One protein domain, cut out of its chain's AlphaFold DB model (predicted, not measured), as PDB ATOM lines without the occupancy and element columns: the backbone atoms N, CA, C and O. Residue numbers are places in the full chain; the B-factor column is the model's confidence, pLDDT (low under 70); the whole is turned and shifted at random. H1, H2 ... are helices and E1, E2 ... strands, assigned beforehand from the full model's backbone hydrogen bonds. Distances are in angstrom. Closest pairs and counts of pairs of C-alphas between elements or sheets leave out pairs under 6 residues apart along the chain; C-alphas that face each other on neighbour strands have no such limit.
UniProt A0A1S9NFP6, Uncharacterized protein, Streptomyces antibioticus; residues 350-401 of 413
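This is residues 350 to 401 of the 413 residues of an uncharacterized protein of Streptomyces antibioticus (UniProt A0A1S9NFP6). A small three-stranded antiparallel sheet makes one end of this elongated model, and a short helix, H1, makes the other end together with a long link. From E3 the link runs out along H1 to the turn near Ala 389, where the backbone folds back, and H1 then points back toward the sheet without packing on it. The printed part has 52 residues with three named strands and one named helix, in the order E1 E2 E3 H1; the class is mixed, helices and strands, with under half of the residues in named elements. The whole is only just loose, close to extended, with a radius of gyration of the C-alphas of 14.4 A and spans of 47 by 21 by 9 A.

The longest strand, E2, holds residues 360 to 365 and measures 12.6 A from first to last C-alpha. E1, residues 350 to 353, measures 9.4 A and begins at C-alpha 350 (168.139, 121.694, 43.891). E3, residues 370 to 372, measures 7.1 A. H1, residues 392 to 401, measures 14.3 A and ends at C-alpha 401 (165.258, 120.456, 24.021).

The strands form a meander, each the antiparallel neighbour of the one before, with E2 as inner strand. E1 and E2 form a hairpin at 173 degrees, with N 350 and O 364 within hydrogen-bond range at 2.8 A. E2 and E3 form a hairpin at 162 degrees, with N 363 and O 372 within range at 2.8 A. H1 is not on the sheet, and it is apart from E1 and E2. In H1 every O i to N i+4 pair is within hydrogen-bond range.

The C-alphas farthest apart, of Leu 356 and Ala 389, are 46.8 A apart. The printed part has no cut. The link from E3 to H1, 19 residues, is long. Mean pLDDT of the printed part is 95.7, and no printed residue is under 70.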
ATOM      1  N   VAL A 350     166.818 122.323  43.856       96.69
ATOM      2  CA  VAL A 350     168.139 121.694  43.891       96.69
ATOM      3  C   VAL A 350     168.983 122.273  42.769       96.69
ATOM      4  O   VAL A 350     168.642 122.133  41.595       96.69
ATOM      5  N   GLU A 351     170.085 122.912  43.138       96.81
ATOM      6  CA  GLU A 351     171.049 123.481  42.203       96.81
ATOM      7  C   GLU A 351     172.312 122.619  42.188       96.81
ATOM      8  O   GLU A 351     172.980 122.441  43.204       96.81
ATOM      9  N   PHE A 352     172.644 122.085  41.018       97.50
ATOM     10  CA  PHE A 352     173.924 121.440  40.766       97.50
ATOM     11  C   PHE A 352     174.870 122.510  40.251       97.50
ATOM     12  O   PHE A 352     174.686 123.025  39.150       97.50
ATOM     13  N   VAL A 353     175.842 122.872  41.072       97.88
ATOM     14  CA  VAL A 353     176.781 123.975  40.851       97.88
ATOM     15  C   VAL A 353     178.177 123.434  40.533       97.88
ATOM     16  O   VAL A 353     178.489 122.289  40.853       97.88
ATOM     17  N   ASP A 354     179.022 124.246  39.902       95.94
ATOM     18  CA  ASP A 354     180.423 123.884  39.622       95.94
ATOM     19  C   ASP A 354     181.344 123.923  40.856       95.94
ATOM     20  O   ASP A 354     182.390 123.277  40.877       95.94
ATOM     21  N   GLY A 355     180.925 124.627  41.902       96.25
ATOM     22  CA  GLY A 355     181.495 124.605  43.244       96.25
ATOM     23  C   GLY A 355     180.461 125.114  44.242       96.25
ATOM     24  O   GLY A 355     179.490 125.756  43.850       96.25
ATOM     25  N   LEU A 356     180.631 124.831  45.536       95.75
ATOM     26  CA  LEU A 356     179.713 125.359  46.552       95.75
ATOM     27  C   LEU A 356     179.653 126.890  46.460       95.75
ATOM     28  O   LEU A 356     180.692 127.546  46.465       95.75
ATOM     29  N   TYR A 357     178.437 127.437  46.365       95.25
ATOM     30  CA  TYR A 357     178.166 128.865  46.114       95.25
ATOM     31  C   TYR A 357     178.641 129.399  44.744       95.25
ATOM     32  O   TYR A 357     178.696 130.612  44.544       95.25
ATOM     33  N   GLY A 358     178.985 128.510  43.810       95.25
ATOM     34  CA  GLY A 358     179.400 128.814  42.440       95.25
ATOM     35  C   GLY A 358     178.238 128.935  41.451       95.25
ATOM     36  O   GLY A 358     177.081 129.114  41.830       95.25
ATOM     37  N   ALA A 359     178.547 128.843  40.156       96.00
ATOM     38  CA  ALA A 359     177.558 128.988  39.095       96.00
ATOM     39  C   ALA A 359     176.700 127.725  38.946       96.00
ATOM     40  O   ALA A 359     177.206 126.603  38.852       96.00
ATOM     41  N   THR A 360     175.385 127.917  38.853       96.88
ATOM     42  CA  THR A 360     174.420 126.836  38.647       96.88
ATOM     43  C   THR A 360     174.545 126.236  37.248       96.88
ATOM     44  O   THR A 360     174.443 126.929  36.238       96.88
ATOM     45  N   ARG A 361     174.753 124.920  37.193       97.00
ATOM     46  CA  ARG A 361     174.863 124.111  35.972       97.00
ATOM     47  C   ARG A 361     173.597 123.320  35.687       97.00
ATOM     48  O   ARG A 361     173.214 123.217  34.532       97.00
ATOM     49  N   HIS A 362     172.921 122.798  36.704       98.00
ATOM     50  CA  HIS A 362     171.627 122.136  36.527       98.00
ATOM     51  C   HIS A 362     170.677 122.523  37.653       98.00
ATOM     52  O   HIS A 362     171.110 122.806  38.769       98.00
ATOM     53  N   VAL A 363     169.382 122.520  37.365       97.69
ATOM     54  CA  VAL A 363     168.329 122.837  38.327       97.69
ATOM     55  C   VAL A 363     167.234 121.788  38.244       97.69
ATOM     56  O   VAL A 363     166.708 121.523  37.165       97.69
ATOM     57  N   LEU A 364     166.856 121.251  39.402       97.06
ATOM     58  CA  LEU A 364     165.606 120.524  39.602       97.06
ATOM     59  C   LEU A 364     164.803 121.279  40.661       97.06
ATOM     60  O   LEU A 364     165.206 121.320  41.820       97.06
ATOM     61  N   ASP A 365     163.692 121.899  40.279       96.44
ATOM     62  CA  ASP A 365     162.850 122.661  41.200       96.44
ATOM     63  C   ASP A 365     161.519 121.952  41.420       96.44
ATOM     64  O   ASP A 365     160.575 122.087  40.642       96.44
ATOM     65  N   GLY A 366     161.445 121.181  42.506       93.44
ATOM     66  CA  GLY A 366     160.223 120.469  42.873       93.44
ATOM     67  C   GLY A 366     159.098 121.397  43.338       93.44
ATOM     68  O   GLY A 366     157.936 121.010  43.266       93.44
ATOM     69  N   ALA A 367     159.416 122.615  43.795       92.12
ATOM     70  CA  ALA A 367     158.413 123.573  44.254       92.12
ATOM     71  C   ALA A 367     157.771 124.319  43.078       92.12
ATOM     72  O   ALA A 367     156.554 124.490  43.047       92.12
ATOM     73  N   ALA A 368     158.579 124.729  42.100       95.50
ATOM     74  CA  ALA A 368     158.096 125.355  40.870       95.50
ATOM     75  C   ALA A 368     157.669 124.334  39.796       95.50
ATOM     76  O   ALA A 368     157.042 124.715  38.808       95.50
ATOM     77  N   ASN A 369     157.993 123.049  39.987       96.12
ATOM     78  CA  ASN A 369     157.823 121.971  39.010       96.12
ATOM     79  C   ASN A 369     158.547 122.264  37.680       96.12
ATOM     80  O   ASN A 369     157.970 122.144  36.593       96.12
ATOM     81  N   THR A 370     159.812 122.687  37.775       97.44
ATOM     82  CA  THR A 370     160.652 123.071  36.631       97.44
ATOM     83  C   THR A 370     162.006 122.365  36.631       97.44
ATOM     84  O   THR A 370     162.497 121.914  37.668       97.44
ATOM     85  N   VAL A 371     162.620 122.252  35.451       97.75
ATOM     86  CA  VAL A 371     163.952 121.660  35.254       97.75
ATOM     87  C   VAL A 371     164.766 122.463  34.239       97.75
ATOM     88  O   VAL A 371     164.204 123.041  33.309       97.75
ATOM     89  N   GLY A 372     166.085 122.505  34.412       97.06
ATOM     90  CA  GLY A 372     167.013 123.144  33.474       97.06
ATOM     91  C   GLY A 372     168.393 122.497  33.530       97.06
ATOM     92  O   GLY A 372     168.869 122.138  34.609       97.06
ATOM     93  N   PHE A 373     169.033 122.325  32.376       97.31
ATOM     94  CA  PHE A 373     170.325 121.655  32.256       97.31
ATOM     95  C   PHE A 373     171.377 122.565  31.612       97.31
ATOM     96  O   PHE A 373     171.057 123.477  30.857       97.31
ATOM     97  N   PHE A 374     172.648 122.314  31.929       95.69
ATOM     98  CA  PHE A 374     173.818 122.979  31.343       95.69
ATOM     99  C   PHE A 374     173.789 124.522  31.402       95.69
ATOM    100  O   PHE A 374     174.284 125.202  30.509       95.69
ATOM    101  N   GLY A 375     173.247 125.082  32.486       93.50
ATOM    102  CA  GLY A 375     173.159 126.524  32.739       93.50
ATOM    103  C   GLY A 375     171.927 127.202  32.134       93.50
ATOM    104  O   GLY A 375     171.738 128.398  32.350       93.50
ATOM    105  N   ALA A 376     171.073 126.464  31.418       94.94
ATOM    106  CA  ALA A 376     169.785 126.978  30.971       94.94
ATOM    107  C   ALA A 376     168.857 127.265  32.165       94.94
ATOM    108  O   ALA A 376     168.888 126.574  33.189       94.94
ATOM    109  N   ALA A 377     168.011 128.289  32.029       94.75
ATOM    110  CA  ALA A 377     167.003 128.610  33.033       94.75
ATOM    111  C   ALA A 377     166.009 127.446  33.189       94.75
ATOM    112  O   ALA A 377     165.592 126.842  32.204       94.75
ATOM    113  N   ALA A 378     165.612 127.140  34.426       96.56
ATOM    114  CA  ALA A 378     164.665 126.062  34.680       96.56
ATOM    115  C   ALA A 378     163.270 126.413  34.142       96.56
ATOM    116  O   ALA A 378     162.714 127.457  34.484       96.56
ATOM    117  N   VAL A 379     162.687 125.518  33.345       97.00
ATOM    118  CA  VAL A 379     161.361 125.687  32.739       97.00
ATOM    119  C   VAL A 379     160.418 124.553  33.120       97.00
ATOM    120  O   VAL A 379     160.848 123.461  33.495       97.00
ATOM    121  N   GLY A 380     159.111 124.810  33.035       96.50
ATOM    122  CA  GLY A 380     158.105 123.757  33.157       96.50
ATOM    123  C   GLY A 380     158.202 122.758  32.003       96.50
ATOM    124  O   GLY A 380     158.869 123.015  31.002       96.50
ATOM    125  N   ARG A 381     157.515 121.617  32.130       96.19
ATOM    126  CA  ARG A 381     157.512 120.559  31.107       96.19
ATOM    127  C   ARG A 381     157.120 121.123  29.726       96.19
ATOM    128  O   ARG A 381     155.959 121.511  29.568       96.19
ATOM    129  N   PRO A 382     158.029 121.128  28.731       93.81
ATOM    130  CA  PRO A 382     157.706 121.603  27.389       93.81
ATOM    131  C   PRO A 382     156.653 120.726  26.703       93.81
ATOM    132  O   PRO A 382     156.511 119.542  27.017       93.81
ATOM    133  N   VAL A 383     155.935 121.303  25.740       94.88
ATOM    134  CA  VAL A 383     154.935 120.604  24.922       94.88
ATOM    135  C   VAL A 383     155.449 120.520  23.492       94.88
ATOM    136  O   VAL A 383     155.808 121.543  22.917       94.88
ATOM    137  N   VAL A 384     155.456 119.315  22.920       95.25
ATOM    138  CA  VAL A 384     155.704 119.115  21.486       95.25
ATOM    139  C   VAL A 384     154.387 119.295  20.742       95.25
ATOM    140  O   VAL A 384     153.393 118.641  21.069       95.25
ATOM    141  N   SER A 385     154.373 120.186  19.760       94.56
ATOM    142  CA  SER A 385     153.211 120.509  18.928       94.56
ATOM    143  C   SER A 385     153.540 120.347  17.443       94.56
ATOM    144  O   SER A 385     154.704 120.285  17.070       94.56
ATOM    145  N   GLY A 386     152.517 120.270  16.587       95.31
ATOM    146  CA  GLY A 386     152.688 120.064  15.144       95.31
ATOM    147  C   GLY A 386     152.515 118.605  14.715       95.31
ATOM    148  O   GLY A 386     151.930 117.795  15.438       95.31
ATOM    149  N   SER A 387     152.992 118.280  13.515       94.94
ATOM    150  CA  SER A 387     152.878 116.962  12.890       94.94
ATOM    151  C   SER A 387     154.252 116.349  12.626       94.94
ATOM    152  O   SER A 387     155.205 117.018  12.235       94.94
ATOM    153  N   TRP A 388     154.360 115.036  12.815       95.31
ATOM    154  CA  TRP A 388     155.562 114.289  12.436       95.31
ATOM    155  C   TRP A 388     155.681 114.099  10.924       95.31
ATOM    156  O   TRP A 388     156.776 113.871  10.424       95.31
ATOM    157  N   ALA A 389     154.565 114.186  10.198       95.25
ATOM    158  CA  ALA A 389     154.543 113.958   8.758       95.25
ATOM    159  C   ALA A 389     155.160 115.120   7.962       95.25
ATOM    160  O   ALA A 389     155.702 114.887   6.886       95.25
ATOM    161  N   ASP A 390     155.081 116.348   8.483       94.94
ATOM    162  CA  ASP A 390     155.595 117.562   7.835       94.94
ATOM    163  C   ASP A 390     156.858 118.132   8.505       94.94
ATOM    164  O   ASP A 390     157.388 119.141   8.052       94.94
ATOM    165  N   GLY A 391     157.357 117.485   9.564       94.19
ATOM    166  CA  GLY A 391     158.563 117.895  10.285       94.19
ATOM    167  C   GLY A 391     158.349 118.965  11.362       94.19
ATOM    168  O   GLY A 391     159.227 119.129  12.209       94.19
ATOM    169  N   SER A 392     157.181 119.615  11.424       95.69
ATOM    170  CA  SER A 392     156.906 120.684  12.401       95.69
ATOM    171  C   SER A 392     156.963 120.204  13.860       95.69
ATOM    172  O   SER A 392     157.418 120.935  14.741       95.69
ATOM    173  N   ALA A 393     156.598 118.943  14.127       96.44
ATOM    174  CA  ALA A 393     156.787 118.330  15.446       96.44
ATOM    175  C   ALA A 393     158.267 118.137  15.815       96.44
ATOM    176  O   ALA A 393     158.631 118.243  16.987       96.44
ATOM    177  N   GLY A 394     159.127 117.890  14.824       95.31
ATOM    178  CA  GLY A 394     160.572 117.794  15.015       95.31
ATOM    179  C   GLY A 394     161.191 119.139  15.390       95.31
ATOM    180  O   GLY A 394     161.975 119.202  16.335       95.31
ATOM    181  N   GLU A 395     160.785 120.218  14.718       93.31
ATOM    182  CA  GLU A 395     161.210 121.587  15.048       93.31
ATOM    183  C   GLU A 395     160.758 121.998  16.458       93.31
ATOM    184  O   GLU A 395     161.558 122.494  17.253       93.31
ATOM    185  N   SER A 396     159.496 121.718  16.809       95.44
ATOM    186  CA  SER A 396     158.952 121.959  18.153       95.44
ATOM    187  C   SER A 396     159.722 121.188  19.233       95.44
ATOM    188  O   SER A 396     160.067 121.750  20.277       95.44
ATOM    189  N   LEU A 397     160.057 119.917  18.977       95.69
ATOM    190  CA  LEU A 397     160.874 119.110  19.882       95.69
ATOM    191  C   LEU A 397     162.296 119.672  20.025       95.69
ATOM    192  O   LEU A 397     162.794 119.761  21.146       95.69
ATOM    193  N   ALA A 398     162.948 120.071  18.931       94.06
ATOM    194  CA  ALA A 398     164.285 120.659  18.981       94.06
ATOM    195  C   ALA A 398     164.294 121.954  19.812       94.06
ATOM    196  O   ALA A 398     165.122 122.101  20.712       94.06
ATOM    197  N   ALA A 399     163.318 122.840  19.603       93.00
ATOM    198  CA  ALA A 399     163.157 124.045  20.412       93.00
ATOM    199  C   ALA A 399     162.939 123.717  21.901       93.00
ATOM    200  O   ALA A 399     163.572 124.320  22.769       93.00
ATOM    201  N   ALA A 400     162.102 122.721  22.213       95.12
ATOM    202  CA  ALA A 400     161.880 122.263  23.583       95.12
ATOM    203  C   ALA A 400     163.167 121.745  24.251       95.12
ATOM    204  O   ALA A 400     163.446 122.082  25.404       95.12
ATOM    205  N   LEU A 401     163.971 120.957  23.532       95.75
ATOM    206  CA  LEU A 401     165.258 120.456  24.021       95.75
ATOM    207  C   LEU A 401     166.281 121.585  24.211       95.75
ATOM    208  O   LEU A 401     167.029 121.560  25.188       95.75
TER     209      LEU A 401